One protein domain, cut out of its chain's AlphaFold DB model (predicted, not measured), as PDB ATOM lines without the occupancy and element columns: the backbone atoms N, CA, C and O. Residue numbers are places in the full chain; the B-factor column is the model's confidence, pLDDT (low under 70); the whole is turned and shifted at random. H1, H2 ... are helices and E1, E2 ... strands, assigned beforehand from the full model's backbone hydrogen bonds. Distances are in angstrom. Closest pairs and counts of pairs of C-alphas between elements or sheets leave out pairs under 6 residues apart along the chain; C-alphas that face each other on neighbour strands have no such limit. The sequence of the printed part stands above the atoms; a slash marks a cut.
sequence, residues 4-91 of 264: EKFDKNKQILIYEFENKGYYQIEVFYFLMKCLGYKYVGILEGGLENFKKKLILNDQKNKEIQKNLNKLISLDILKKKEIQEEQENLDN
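What this domain is: This is residues 4 to 91 of the 264 residues of the protein "Rhodanese-like domain" of Pseudocohnilembus persalinus (UniProt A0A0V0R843). A tiny sheet of two parallel strands, E1 and E2, has helix H1 packed on it, and the chain then leads through the short helix H2 into the long helix H3, which folds back past H2 as an arm. H3 is close to H2 near its beginning, and its residues 73 to 89 stick out free of the rest, as do the turn residues 56 to 61. The printed part has 88 residues, with three named helices and two named strands in the order E1, H1, E2, H2, H3; the class is mostly helix. The whole is loose, with a radius of gyration of the C-alphas of 15.5 A, and the C-alphas span 47 by 33 by 27 A.

Where its parts are: Strand E1 is residues 12 to 14, 6.4 A from first to last C-alpha, and begins with C-alpha 12 at (237.735, 263.787, 214.095). Strand E2 is residues 40 to 42, 7.1 A long. Helix H1 is residues 23 to 34, 16.8 A long. Helix H2 is residues 46 to 55, 15.0 A long, with C-alpha 46 at (243.708, 251.677, 209.847). Helix H3, the longest, is residues 62 to 89 and measures 39.7 A, ending with C-alpha 89 at (229.573, 262.364, 187.927).

How they stand to each other: E1 and E2 are parallel neighbours, with 27 degrees between their directions. The C-alphas of residues 13 and 41 face each other at 4.8 A; N 14 and O 41 are within hydrogen-bond range at 2.9 A, and N 41 and O 12 at 2.8 A. E1, H1 and E2 form a strand-helix-strand unit, two parallel neighbour strands with a helix between them in the chain, and its crossover is right-handed. The closest C-alphas of H1 and E2 are those of Tyr 29 and Val 40, 6.8 A apart; those of H1 and E1 are Ile 14 and Ile 25, 6.7 A apart. H2 and H3 are close but not clearly touching, the closest C-alphas being those of Leu 54 and Gln 65 at 7.4 A. They run opposite ways at a shallow tilt of 25 degrees. H1 is apart from H2 and from H3, and H3 is apart from E1 and E2. In H1, H2 and H3 every O i to N i+4 pair is within hydrogen-bond range.

The domain as a whole: The two C-alphas farthest apart, those of Gln 59 and Asn 91, are 50.0 A apart. The printed part has no cut, and no link is long; those from H1 to E2 and from E2 to H2 are tight. The mean pLDDT of the printed part is 78.5, and it is under 70 at residue 4, residues 19 to 21, residues 56 to 60 and residues 86 to 91.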
ATOM      1  N   GLU A   4     231.981 272.812 205.713       63.69
ATOM      2  CA  GLU A   4     231.605 274.012 206.478       63.69
ATOM      3  C   GLU A   4     230.579 273.741 207.589       63.69
ATOM      4  O   GLU A   4     230.482 274.499 208.552       63.69
ATOM      5  N   LYS A   5     229.841 272.628 207.503       78.12
ATOM      6  CA  LYS A   5     228.834 272.240 208.504       78.12
ATOM      7  C   LYS A   5     229.419 271.500 209.709       78.12
ATOM      8  O   LYS A   5     228.691 271.213 210.664       78.12
ATOM      9  N   PHE A   6     230.705 271.154 209.688       80.31
ATOM     10  CA  PHE A   6     231.342 270.446 210.793       80.31
ATOM     11  C   PHE A   6     231.922 271.427 211.816       80.31
ATOM     12  O   PHE A   6     232.722 272.304 211.510       80.31
ATOM     13  N   ASP A   7     231.528 271.245 213.074       86.69
ATOM     14  CA  ASP A   7     232.087 271.989 214.201       86.69
ATOM     15  C   ASP A   7     233.594 271.706 214.335       86.69
ATOM     16  O   ASP A   7     234.003 270.573 214.609       86.69
ATOM     17  N   LYS A   8     234.413 272.755 214.170       87.56
ATOM     18  CA  LYS A   8     235.886 272.700 214.219       87.56
ATOM     19  C   LYS A   8     236.442 272.229 215.575       87.56
ATOM     20  O   LYS A   8     237.622 271.877 215.663       87.56
ATOM     21  N   ASN A   9     235.614 272.204 216.623       88.19
ATOM     22  CA  ASN A   9     235.970 271.704 217.955       88.19
ATOM     23  C   ASN A   9     235.605 270.228 218.173       88.19
ATOM     24  O   ASN A   9     235.928 269.675 219.225       88.19
ATOM     25  N   LYS A  10     234.963 269.559 217.206       91.62
ATOM     26  CA  LYS A  10     234.709 268.118 217.304       91.62
ATOM     27  C   LYS A  10     235.994 267.319 217.130       91.62
ATOM     28  O   LYS A  10     236.884 267.683 216.363       91.62
ATOM     29  N   GLN A  11     236.057 266.191 217.834       92.69
ATOM     30  CA  GLN A  11     237.078 265.181 217.598       92.69
ATOM     31  C   GLN A  11     236.792 264.466 216.277       92.69
ATOM     32  O   GLN A  11     235.694 263.949 216.068       92.69
ATOM     33  N   ILE A  12     237.787 264.439 215.399       91.94
ATOM     34  CA  ILE A  12     237.735 263.787 214.095       91.94
ATOM     35  C   ILE A  12     238.815 262.716 214.079       91.94
ATOM     36  O   ILE A  12     239.998 263.013 214.226       91.94
ATOM     37  N   LEU A  13     238.401 261.467 213.895       91.81
ATOM     38  CA  LEU A  13     239.305 260.343 213.706       91.81
ATOM     39  C   LEU A  13     239.252 259.925 212.239       91.81
ATOM     40  O   LEU A  13     238.205 259.503 211.753       91.81
ATOM     41  N   ILE A  14     240.377 260.051 211.545       91.75
ATOM     42  CA  ILE A  14     240.517 259.645 210.149       91.75
ATOM     43  C   ILE A  14     241.060 258.214 210.132       91.75
ATOM     44  O   ILE A  14     241.911 257.853 210.952       91.75
ATOM     45  N   TYR A  15     240.577 257.388 209.209       89.62
ATOM     46  CA  TYR A  15     241.083 256.036 208.988       89.62
ATOM     47  C   TYR A  15     241.001 255.661 207.508       89.62
ATOM     48  O   TYR A  15     240.126 256.123 206.781       89.62
ATOM     49  N   GLU A  16     241.893 254.769 207.089       87.31
ATOM     50  CA  GLU A  16     241.770 254.037 205.833       87.31
ATOM     51  C   GLU A  16     241.331 252.598 206.118       87.31
ATOM     52  O   GLU A  16     241.544 252.056 207.212       87.31
ATOM     53  N   PHE A  17     240.678 251.977 205.135       78.88
ATOM     54  CA  PHE A  17     240.230 250.590 205.257       78.88
ATOM     55  C   PHE A  17     241.418 249.634 205.334       78.88
ATOM     56  O   PHE A  17     241.457 248.772 206.205       78.88
ATOM     57  N   GLU A  18     242.405 249.810 204.464       71.19
ATOM     58  CA  GLU A  18     243.566 248.936 204.377       71.19
ATOM     59  C   GLU A  18     244.827 249.720 204.725       71.19
ATOM     60  O   GLU A  18     244.989 250.857 204.303       71.19
ATOM     61  N   ASN A  19     245.761 249.099 205.448       66.25
ATOM     62  CA  ASN A  19     247.073 249.696 205.712       66.25
ATOM     63  C   ASN A  19     247.988 249.584 204.473       66.25
ATOM     64  O   ASN A  19     249.046 248.951 204.535       66.25
ATOM     65  N   LYS A  20     247.537 250.096 203.320       66.69
ATOM     66  CA  LYS A  20     248.298 250.074 202.056       66.69
ATOM     67  C   LYS A  20     249.210 251.290 201.888       66.69
ATOM     68  O   LYS A  20     250.096 251.260 201.041       66.69
ATOM     69  N   GLY A  21     249.070 252.301 202.740       64.25
ATOM     70  CA  GLY A  21     250.039 253.380 202.866       64.25
ATOM     71  C   GLY A  21     249.400 254.627 203.450       64.25
ATOM     72  O   GLY A  21     248.348 255.042 203.002       64.25
ATOM     73  N   TYR A  22     250.079 255.269 204.395       74.94
ATOM     74  CA  TYR A  22     249.614 256.472 205.097       74.94
ATOM     75  C   TYR A  22     249.416 257.713 204.202       74.94
ATOM     76  O   TYR A  22     249.184 258.806 204.695       74.94
ATOM     77  N   TYR A  23     249.535 257.604 202.882       80.44
ATOM     78  CA  TYR A  23     249.670 258.771 202.018       80.44
ATOM     79  C   TYR A  23     248.421 259.662 201.996       80.44
ATOM     80  O   TYR A  23     248.524 260.865 202.220       80.44
ATOM     81  N   GLN A  24     247.244 259.092 201.727       85.75
ATOM     82  CA  GLN A  24     246.025 259.885 201.528       85.75
ATOM     83  C   GLN A  24     245.501 260.399 202.869       85.75
ATOM     84  O   GLN A  24     245.139 261.570 202.983       85.75
ATOM     85  N   ILE A  25     245.535 259.555 203.900       88.75
ATOM     86  CA  ILE A  25     245.143 259.928 205.257       88.75
ATOM     87  C   ILE A  25     245.995 261.049 205.857       88.75
ATOM     88  O   ILE A  25     245.445 261.931 206.512       88.75
ATOM     89  N   GLU A  26     247.304 261.062 205.608       85.62
ATOM     90  CA  GLU A  26     248.201 262.108 206.109       85.62
ATOM     91  C   GLU A  26     247.988 263.438 205.377       85.62
ATOM     92  O   GLU A  26     247.976 264.500 206.000       85.62
ATOM     93  N   VAL A  27     247.736 263.390 204.065       87.50
ATOM     94  CA  VAL A  27     247.321 264.573 203.295       87.50
ATOM     95  C   VAL A  27     245.993 265.108 203.826       87.50
ATOM     96  O   VAL A  27     245.866 266.305 204.069       87.50
ATOM     97  N   PHE A  28     245.004 264.238 204.044       90.00
ATOM     98  CA  PHE A  28     243.705 264.657 204.566       90.00
ATOM     99  C   PHE A  28     243.828 265.235 205.980       90.00
ATOM    100  O   PHE A  28     243.246 266.275 206.275       90.00
ATOM    101  N   TYR A  29     244.642 264.620 206.842       88.62
ATOM    102  CA  TYR A  29     244.974 265.156 208.159       88.62
ATOM    103  C   TYR A  29     245.563 266.567 208.066       88.62
ATOM    104  O   TYR A  29     245.089 267.469 208.761       88.62
ATOM    105  N   PHE A  30     246.553 266.767 207.191       85.75
ATOM    106  CA  PHE A  30     247.158 268.074 206.948       85.75
ATOM    107  C   PHE A  30     246.108 269.104 206.514       85.75
ATOM    108  O   PHE A  30     246.006 270.160 207.131       85.75
ATOM    109  N   LEU A  31     245.265 268.775 205.530       86.94
ATOM    110  CA  LEU A  31     244.201 269.668 205.062       86.94
ATOM    111  C   LEU A  31     243.221 270.036 206.183       86.94
ATOM    112  O   LEU A  31     242.882 271.204 206.346       86.94
ATOM    113  N   MET A  32     242.811 269.072 207.010       88.81
ATOM    114  CA  MET A  32     241.931 269.345 208.150       88.81
ATOM    115  C   MET A  32     242.592 270.289 209.164       88.81
ATOM    116  O   MET A  32     241.936 271.188 209.691       88.81
ATOM    117  N   LYS A  33     243.900 270.141 209.415       84.38
ATOM    118  CA  LYS A  33     244.650 271.090 210.250       84.38
ATOM    119  C   LYS A  33     244.687 272.485 209.630       84.38
ATOM    120  O   LYS A  33     244.411 273.445 210.345       84.38
ATOM    121  N   CYS A  34     244.931 272.586 208.325       78.00
ATOM    122  CA  CYS A  34     244.897 273.851 207.589       78.00
ATOM    123  C   CYS A  34     243.513 274.504 207.578       78.00
ATOM    124  O   CYS A  34     243.432 275.713 207.490       78.00
ATOM    125  N   LEU A  35     242.421 273.750 207.710       83.88
ATOM    126  CA  LEU A  35     241.065 274.311 207.830       83.88
ATOM    127  C   LEU A  35     240.713 274.741 209.271       83.88
ATOM    128  O   LEU A  35     239.580 275.146 209.562       83.88
ATOM    129  N   GLY A  36     241.667 274.643 210.204       84.31
ATOM    130  CA  GLY A  36     241.516 275.055 211.599       84.31
ATOM    131  C   GLY A  36     240.873 274.011 212.515       84.31
ATOM    132  O   GLY A  36     240.453 274.352 213.624       84.31
ATOM    133  N   TYR A  37     240.781 272.742 212.100       87.31
ATOM    134  CA  TYR A  37     240.276 271.683 212.975       87.31
ATOM    135  C   TYR A  37     241.305 271.334 214.053       87.31
ATOM    136  O   TYR A  37     242.417 270.868 213.781       87.31
ATOM    137  N   LYS A  38     240.923 271.522 215.318       86.06
ATOM    138  CA  LYS A  38     241.852 271.375 216.450       86.06
ATOM    139  C   LYS A  38     242.120 269.912 216.786       86.06
ATOM    140  O   LYS A  38     243.276 269.517 216.956       86.06
ATOM    141  N   TYR A  39     241.074 269.092 216.816       89.88
ATOM    142  CA  TYR A  39     241.126 267.734 217.357       89.88
ATOM    143  C   TYR A  39     241.010 266.672 216.264       89.88
ATOM    144  O   TYR A  39     240.053 265.909 216.217       89.88
ATOM    145  N   VAL A  40     242.002 266.629 215.380       90.88
ATOM    146  CA  VAL A  40     242.109 265.616 214.324       90.88
ATOM    147  C   VAL A  40     243.127 264.562 214.750       90.88
ATOM    148  O   VAL A  40     244.216 264.920 215.208       90.88
ATOM    149  N   GLY A  41     242.785 263.285 214.602       90.12
ATOM    150  CA  GLY A  41     243.660 262.141 214.846       90.12
ATOM    151  C   GLY A  41     243.607 261.132 213.701       90.12
ATOM    152  O   GLY A  41     242.641 261.092 212.939       90.12
ATOM    153  N   ILE A  42     244.646 260.306 213.599       89.88
ATOM    154  CA  ILE A  42     244.749 259.210 212.630       89.88
ATOM    155  C   ILE A  42     244.655 257.887 213.391       89.88
ATOM    156  O   ILE A  42     245.329 257.699 214.407       89.88
ATOM    157  N   LEU A  43     243.827 256.963 212.905       87.75
ATOM    158  CA  LEU A  43     243.753 255.606 213.438       87.75
ATOM    159  C   LEU A  43     244.938 254.773 212.933       87.75
ATOM    160  O   LEU A  43     244.952 254.314 211.790       87.75
ATOM    161  N   GLU A  44     245.925 254.557 213.798       82.00
ATOM    162  CA  GLU A  44     247.158 253.847 213.446       82.00
ATOM    163  C   GLU A  44     246.916 252.389 213.005       82.00
ATOM    164  O   GLU A  44     246.303 251.572 213.706       82.00
ATOM    165  N   GLY A  45     247.435 252.047 211.821       80.00
ATOM    166  CA  GLY A  45     247.211 250.757 211.163       80.00
ATOM    167  C   GLY A  45     245.825 250.596 210.521       80.00
ATOM    168  O   GLY A  45     245.508 249.504 210.042       80.00
ATOM    169  N   GLY A  46     245.012 251.655 210.499       85.44
ATOM    170  CA  GLY A  46     243.708 251.677 209.847       85.44
ATOM    171  C   GLY A  46     242.651 250.801 210.520       85.44
ATOM    172  O   GLY A  46     242.826 250.258 211.619       85.44
ATOM    173  N   LEU A  47     241.515 250.659 209.837       85.19
ATOM    174  CA  LEU A  47     240.340 249.972 210.374       85.19
ATOM    175  C   LEU A  47     240.592 248.475 210.620       85.19
ATOM    176  O   LEU A  47     240.138 247.926 211.624       85.19
ATOM    177  N   GLU A  48     241.344 247.808 209.745       84.00
ATOM    178  CA  GLU A  48     241.648 246.379 209.893       84.00
ATOM    179  C   GLU A  48     242.509 246.073 211.125       84.00
ATOM    180  O   GLU A  48     242.249 245.102 211.842       84.00
ATOM    181  N   ASN A  49     243.505 246.907 211.435       82.88
ATOM    182  CA  ASN A  49     244.305 246.729 212.650       82.88
ATOM    183  C   ASN A  49     243.459 246.942 213.912       82.88
ATOM    184  O   ASN A  49     243.566 246.191 214.884       82.88
ATOM    185  N   PHE A  50     242.569 247.933 213.876       84.50
ATOM    186  CA  PHE A  50     241.635 248.196 214.962       84.50
ATOM    187  C   PHE A  50     240.686 247.012 215.214       84.50
ATOM    188  O   PHE A  50     240.534 246.582 216.360       84.50
ATOM    189  N   LYS A  51     240.131 246.405 214.155       82.25
ATOM    190  CA  LYS A  51     239.307 245.185 214.257       82.25
ATOM    191  C   LYS A  51     240.062 244.036 214.926       82.25
ATOM    192  O   LYS A  51     239.532 243.416 215.844       82.25
ATOM    193  N   LYS A  52     241.308 243.779 214.517       83.31
ATOM    194  CA  LYS A  52     242.140 242.716 215.110       83.31
ATOM    195  C   LYS A  52     242.349 242.919 216.610       83.31
ATOM    196  O   LYS A  52     242.201 241.974 217.377       83.31
ATOM    197  N   LYS A  53     242.630 244.155 217.038       81.50
ATOM    198  CA  LYS A  53     242.786 244.493 218.464       81.50
ATOM    199  C   LYS A  53     241.483 244.329 219.256       81.50
ATOM    200  O   LYS A  53     241.532 243.925 220.414       81.50
ATOM    201  N   LEU A  54     240.329 244.612 218.647       77.94
ATOM    202  CA  LEU A  54     239.022 244.427 219.292       77.94
ATOM    203  C   LEU A  54     238.649 242.959 219.506       77.94
ATOM    204  O   LEU A  54     238.013 242.652 220.514       77.94
ATOM    205  N   ILE A  55     239.020 242.074 218.576       71.50
ATOM    206  CA  ILE A  55     238.746 240.630 218.662       71.50
ATOM    207  C   ILE A  55     239.520 239.987 219.823       71.50
ATOM    208  O   ILE A  55     239.020 239.072 220.458       71.50
ATOM    209  N   LEU A  56     240.701 240.504 220.171       69.62
ATOM    210  CA  LEU A  56     241.538 239.946 221.242       69.62
ATOM    211  C   LEU A  56     241.016 240.210 222.674       69.62
ATOM    212  O   LEU A  56     241.568 239.661 223.621       69.62
ATOM    213  N   ASN A  57     239.968 241.025 222.862       68.44
ATOM    214  CA  ASN A  57     239.424 241.385 224.181       68.44
ATOM    215  C   ASN A  57     237.951 240.943 224.313       68.44
ATOM    216  O   ASN A  57     237.022 241.720 224.091       68.44
ATOM    217  N   ASP A  58     237.736 239.679 224.679       67.56
ATOM    218  CA  ASP A  58     236.532 238.916 224.300       67.56
ATOM    219  C   ASP A  58     235.260 239.112 225.162       67.56
ATOM    220  O   ASP A  58     234.172 238.676 224.785       67.56
ATOM    221  N   GLN A  59     235.330 239.784 226.320       63.78
ATOM    222  CA  GLN A  59     234.153 239.910 227.208       63.78
ATOM    223  C   GLN A  59     233.615 241.332 227.387       63.78
ATOM    224  O   GLN A  59     232.404 241.505 227.510       63.78
ATOM    225  N   LYS A  60     234.461 242.365 227.325       62.94
ATOM    226  CA  LYS A  60     234.022 243.766 227.485       62.94
ATOM    227  C   LYS A  60     233.594 244.437 226.174       62.94
ATOM    228  O   LYS A  60     232.971 245.490 226.209       62.94
ATOM    229  N   ASN A  61     233.882 243.820 225.024       70.25
ATOM    230  CA  ASN A  61     233.783 244.486 223.722       70.25
ATOM    231  C   ASN A  61     232.597 244.063 222.849       70.25
ATOM    232  O   ASN A  61     232.503 244.542 221.722       70.25
ATOM    233  N   LYS A  62     231.667 243.221 223.319       77.25
ATOM    234  CA  LYS A  62     230.526 242.783 222.483       77.25
ATOM    235  C   LYS A  62     229.656 243.949 222.002       77.25
ATOM    236  O   LYS A  62     229.233 243.970 220.849       77.25
ATOM    237  N   GLU A  63     229.424 244.943 222.857       78.12
ATOM    238  CA  GLU A  63     228.660 246.140 222.492       78.12
ATOM    239  C   GLU A  63     229.434 247.046 221.522       78.12
ATOM    240  O   GLU A  63     228.878 247.518 220.532       78.12
ATOM    241  N   ILE A  64     230.744 247.203 221.740       75.12
ATOM    242  CA  ILE A  64     231.631 247.952 220.840       75.12
ATOM    243  C   ILE A  64     231.678 247.286 219.462       75.12
ATOM    244  O   ILE A  64     231.501 247.968 218.460       75.12
ATOM    245  N   GLN A  65     231.830 245.960 219.395       74.50
ATOM    246  CA  GLN A  65     231.797 245.200 218.143       74.50
ATOM    247  C   GLN A  65     230.446 245.343 217.430       74.50
ATOM    248  O   GLN A  65     230.417 245.551 216.219       74.50
ATOM    249  N   LYS A  66     229.326 245.296 218.164       80.62
ATOM    250  CA  LYS A  66     227.987 245.508 217.593       80.62
ATOM    251  C   LYS A  66     227.851 246.903 216.977       80.62
ATOM    252  O   LYS A  66     227.388 247.026 215.842       80.62
ATOM    253  N   ASN A  67     228.282 247.940 217.693       77.88
ATOM    254  CA  ASN A  67     228.256 249.317 217.200       77.88
ATOM    255  C   ASN A  67     229.197 249.509 216.005       77.88
ATOM    256  O   ASN A  67     228.829 250.175 215.038       77.88
ATOM    257  N   LEU A  68     230.366 248.867 216.023       77.19
ATOM    258  CA  LEU A  68     231.315 248.911 214.917       77.19
ATOM    259  C   LEU A  68     230.756 248.249 213.659       77.19
ATOM    260  O   LEU A  68     230.819 248.829 212.583       77.19
ATOM    261  N   ASN A  69     230.156 247.066 213.791       76.69
ATOM    262  CA  ASN A  69     229.536 246.363 212.669       76.69
ATOM    263  C   ASN A  69     228.389 247.181 212.067       76.69
ATOM    264  O   ASN A  69     228.258 247.246 210.846       76.69
ATOM    265  N   LYS A  70     227.606 247.869 212.911       79.62
ATOM    266  CA  LYS A  70     226.578 248.809 212.452       79.62
ATOM    267  C   LYS A  70     227.192 249.965 211.652       79.62
ATOM    268  O   LYS A  70     226.727 250.241 210.550       79.62
ATOM    269  N   LEU A  71     228.252 250.599 212.154       75.38
ATOM    270  CA  LEU A  71     228.959 251.668 211.433       75.38
ATOM    271  C   LEU A  71     229.532 251.179 210.096       75.38
ATOM    272  O   LEU A  71     229.335 251.833 209.079       75.38
ATOM    273  N   ILE A  72     230.151 249.997 210.071       74.62
ATOM    274  CA  ILE A  72     230.703 249.398 208.848       74.62
ATOM    275  C   ILE A  72     229.600 249.126 207.825       74.62
ATOM    276  O   ILE A  72     229.786 249.406 206.645       74.62
ATOM    277  N   SER A  73     228.447 248.604 208.255       76.06
ATOM    278  CA  SER A  73     227.323 248.376 207.339       76.06
ATOM    279  C   SER A  73     226.812 249.675 206.716       76.06
ATOM    280  O   SER A  73     226.528 249.696 205.522       76.06
ATOM    281  N   LEU A  74     226.776 250.767 207.486       75.12
ATOM    282  CA  LEU A  74     226.420 252.092 206.975       75.12
ATOM    283  C   LEU A  74     227.470 252.624 205.993       75.12
ATOM    284  O   LEU A  74     227.097 253.167 204.960       75.12
ATOM    285  N   ASP A  75     228.760 252.429 206.271       73.56
ATOM    286  CA  ASP A  75     229.851 252.808 205.362       73.56
ATOM    287  C   ASP A  75     229.794 252.031 204.041       73.56
ATOM    288  O   ASP A  75     229.992 252.608 202.976       73.56
ATOM    289  N   ILE A  76     229.511 250.726 204.086       73.94
ATOM    290  CA  ILE A  76     229.374 249.893 202.882       73.94
ATOM    291  C   ILE A  76     228.167 250.339 202.052       73.94
ATOM    292  O   ILE A  76     228.278 250.421 200.832       73.94
ATOM    293  N   LEU A  77     227.035 250.639 202.699       71.12
ATOM    294  CA  LEU A  77     225.844 251.160 202.021       71.12
ATOM    295  C   LEU A  77     226.138 252.506 201.353       71.12
ATOM    296  O   LEU A  77     225.929 252.637 200.152       71.12
ATOM    297  N   LYS A  78     226.750 253.447 202.081       76.75
ATOM    298  CA  LYS A  78     227.156 254.746 201.527       76.75
ATOM    299  C   LYS A  78     228.167 254.627 200.396       76.75
ATOM    300  O   LYS A  78     228.118 255.404 199.459       76.75
ATOM    301  N   LYS A  79     229.101 253.673 200.459       75.31
ATOM    302  CA  LYS A  79     230.048 253.438 199.359       75.31
ATOM    303  C   LYS A  79     229.351 252.973 198.087       75.31
ATOM    304  O   LYS A  79     229.789 253.370 197.018       75.31
ATOM    305  N   LYS A  80     228.289 252.166 198.194       74.88
ATOM    306  CA  LYS A  80     227.471 251.788 197.034       74.88
ATOM    307  C   LYS A  80     226.727 252.993 196.468       74.88
ATOM    308  O   LYS A  80     226.824 253.225 195.273       74.88
ATOM    309  N   GLU A  81     226.106 253.800 197.328       76.00
ATOM    310  CA  GLU A  81     225.442 255.053 196.925       76.00
ATOM    311  C   GLU A  81     226.426 256.020 196.237       76.00
ATOM    312  O   GLU A  81     226.140 256.541 195.166       76.00
ATOM    313  N   ILE A  82     227.629 256.207 196.796       73.38
ATOM    314  CA  ILE A  82     228.674 257.065 196.213       73.38
ATOM    315  C   ILE A  82     229.206 256.490 194.899       73.38
ATOM    316  O   ILE A  82     229.525 257.259 194.001       73.38
ATOM    317  N   GLN A  83     229.336 255.169 194.771       73.50
ATOM    318  CA  GLN A  83     229.773 254.542 193.523       73.50
ATOM    319  C   GLN A  83     228.724 254.746 192.416       73.50
ATOM    320  O   GLN A  83     229.089 255.101 191.300       73.50
ATOM    321  N   GLU A  84     227.436 254.634 192.752       73.00
ATOM    322  CA  GLU A  84     226.318 254.964 191.859       73.00
ATOM    323  C   GLU A  84     226.293 256.467 191.498       73.00
ATOM    324  O   GLU A  84     226.042 256.831 190.352       73.00
ATOM    325  N   GLU A  85     226.610 257.373 192.431       71.88
ATOM    326  CA  GLU A  85     226.756 258.814 192.151       71.88
ATOM    327  C   GLU A  85     228.014 259.148 191.330       71.88
ATOM    328  O   GLU A  85     227.974 260.039 190.482       71.88
ATOM    329  N   GLN A  86     229.133 258.452 191.541       65.00
ATOM    330  CA  GLN A  86     230.377 258.653 190.791       65.00
ATOM    331  C   GLN A  86     230.246 258.202 189.336       65.00
ATOM    332  O   GLN A  86     230.698 258.921 188.447       65.00
ATOM    333  N   GLU A  87     229.542 257.097 189.079       67.06
ATOM    334  CA  GLU A  87     229.163 256.676 187.723       67.06
ATOM    335  C   GLU A  87     228.282 257.727 187.013       67.06
ATOM    336  O   GLU A  87     228.313 257.846 185.788       67.06
ATOM    337  N   ASN A  88     227.557 258.557 187.774       62.50
ATOM    338  CA  ASN A  88     226.811 259.703 187.247       62.50
ATOM    339  C   ASN A  88     227.673 260.975 187.080       62.50
ATOM    340  O   ASN A  88     227.442 261.749 186.150       62.50
ATOM    341  N   LEU A  89     228.673 261.196 187.942       50.50
ATOM    342  CA  LEU A  89     229.573 262.364 187.927       50.50
ATOM    343  C   LEU A  89     230.689 262.280 186.880       50.50
ATOM    344  O   LEU A  89     231.149 263.323 186.413       50.50
ATOM    345  N   ASP A  90     231.104 261.081 186.468       52.66
ATOM    346  CA  ASP A  90     232.081 260.915 185.381       52.66
ATOM    347  C   ASP A  90     231.543 261.419 184.021       52.66
ATOM    348  O   ASP A  90     232.324 261.694 183.112       52.66
ATOM    349  N   ASN A  91     230.232 261.686 183.918       53.50
ATOM    350  CA  ASN A  91     229.602 262.390 182.792       53.50
ATOM    351  C   ASN A  91     229.646 263.932 182.901       53.50
ATOM    352  O   ASN A  91     229.137 264.616 182.017       53.50
TER     353      ASN A  91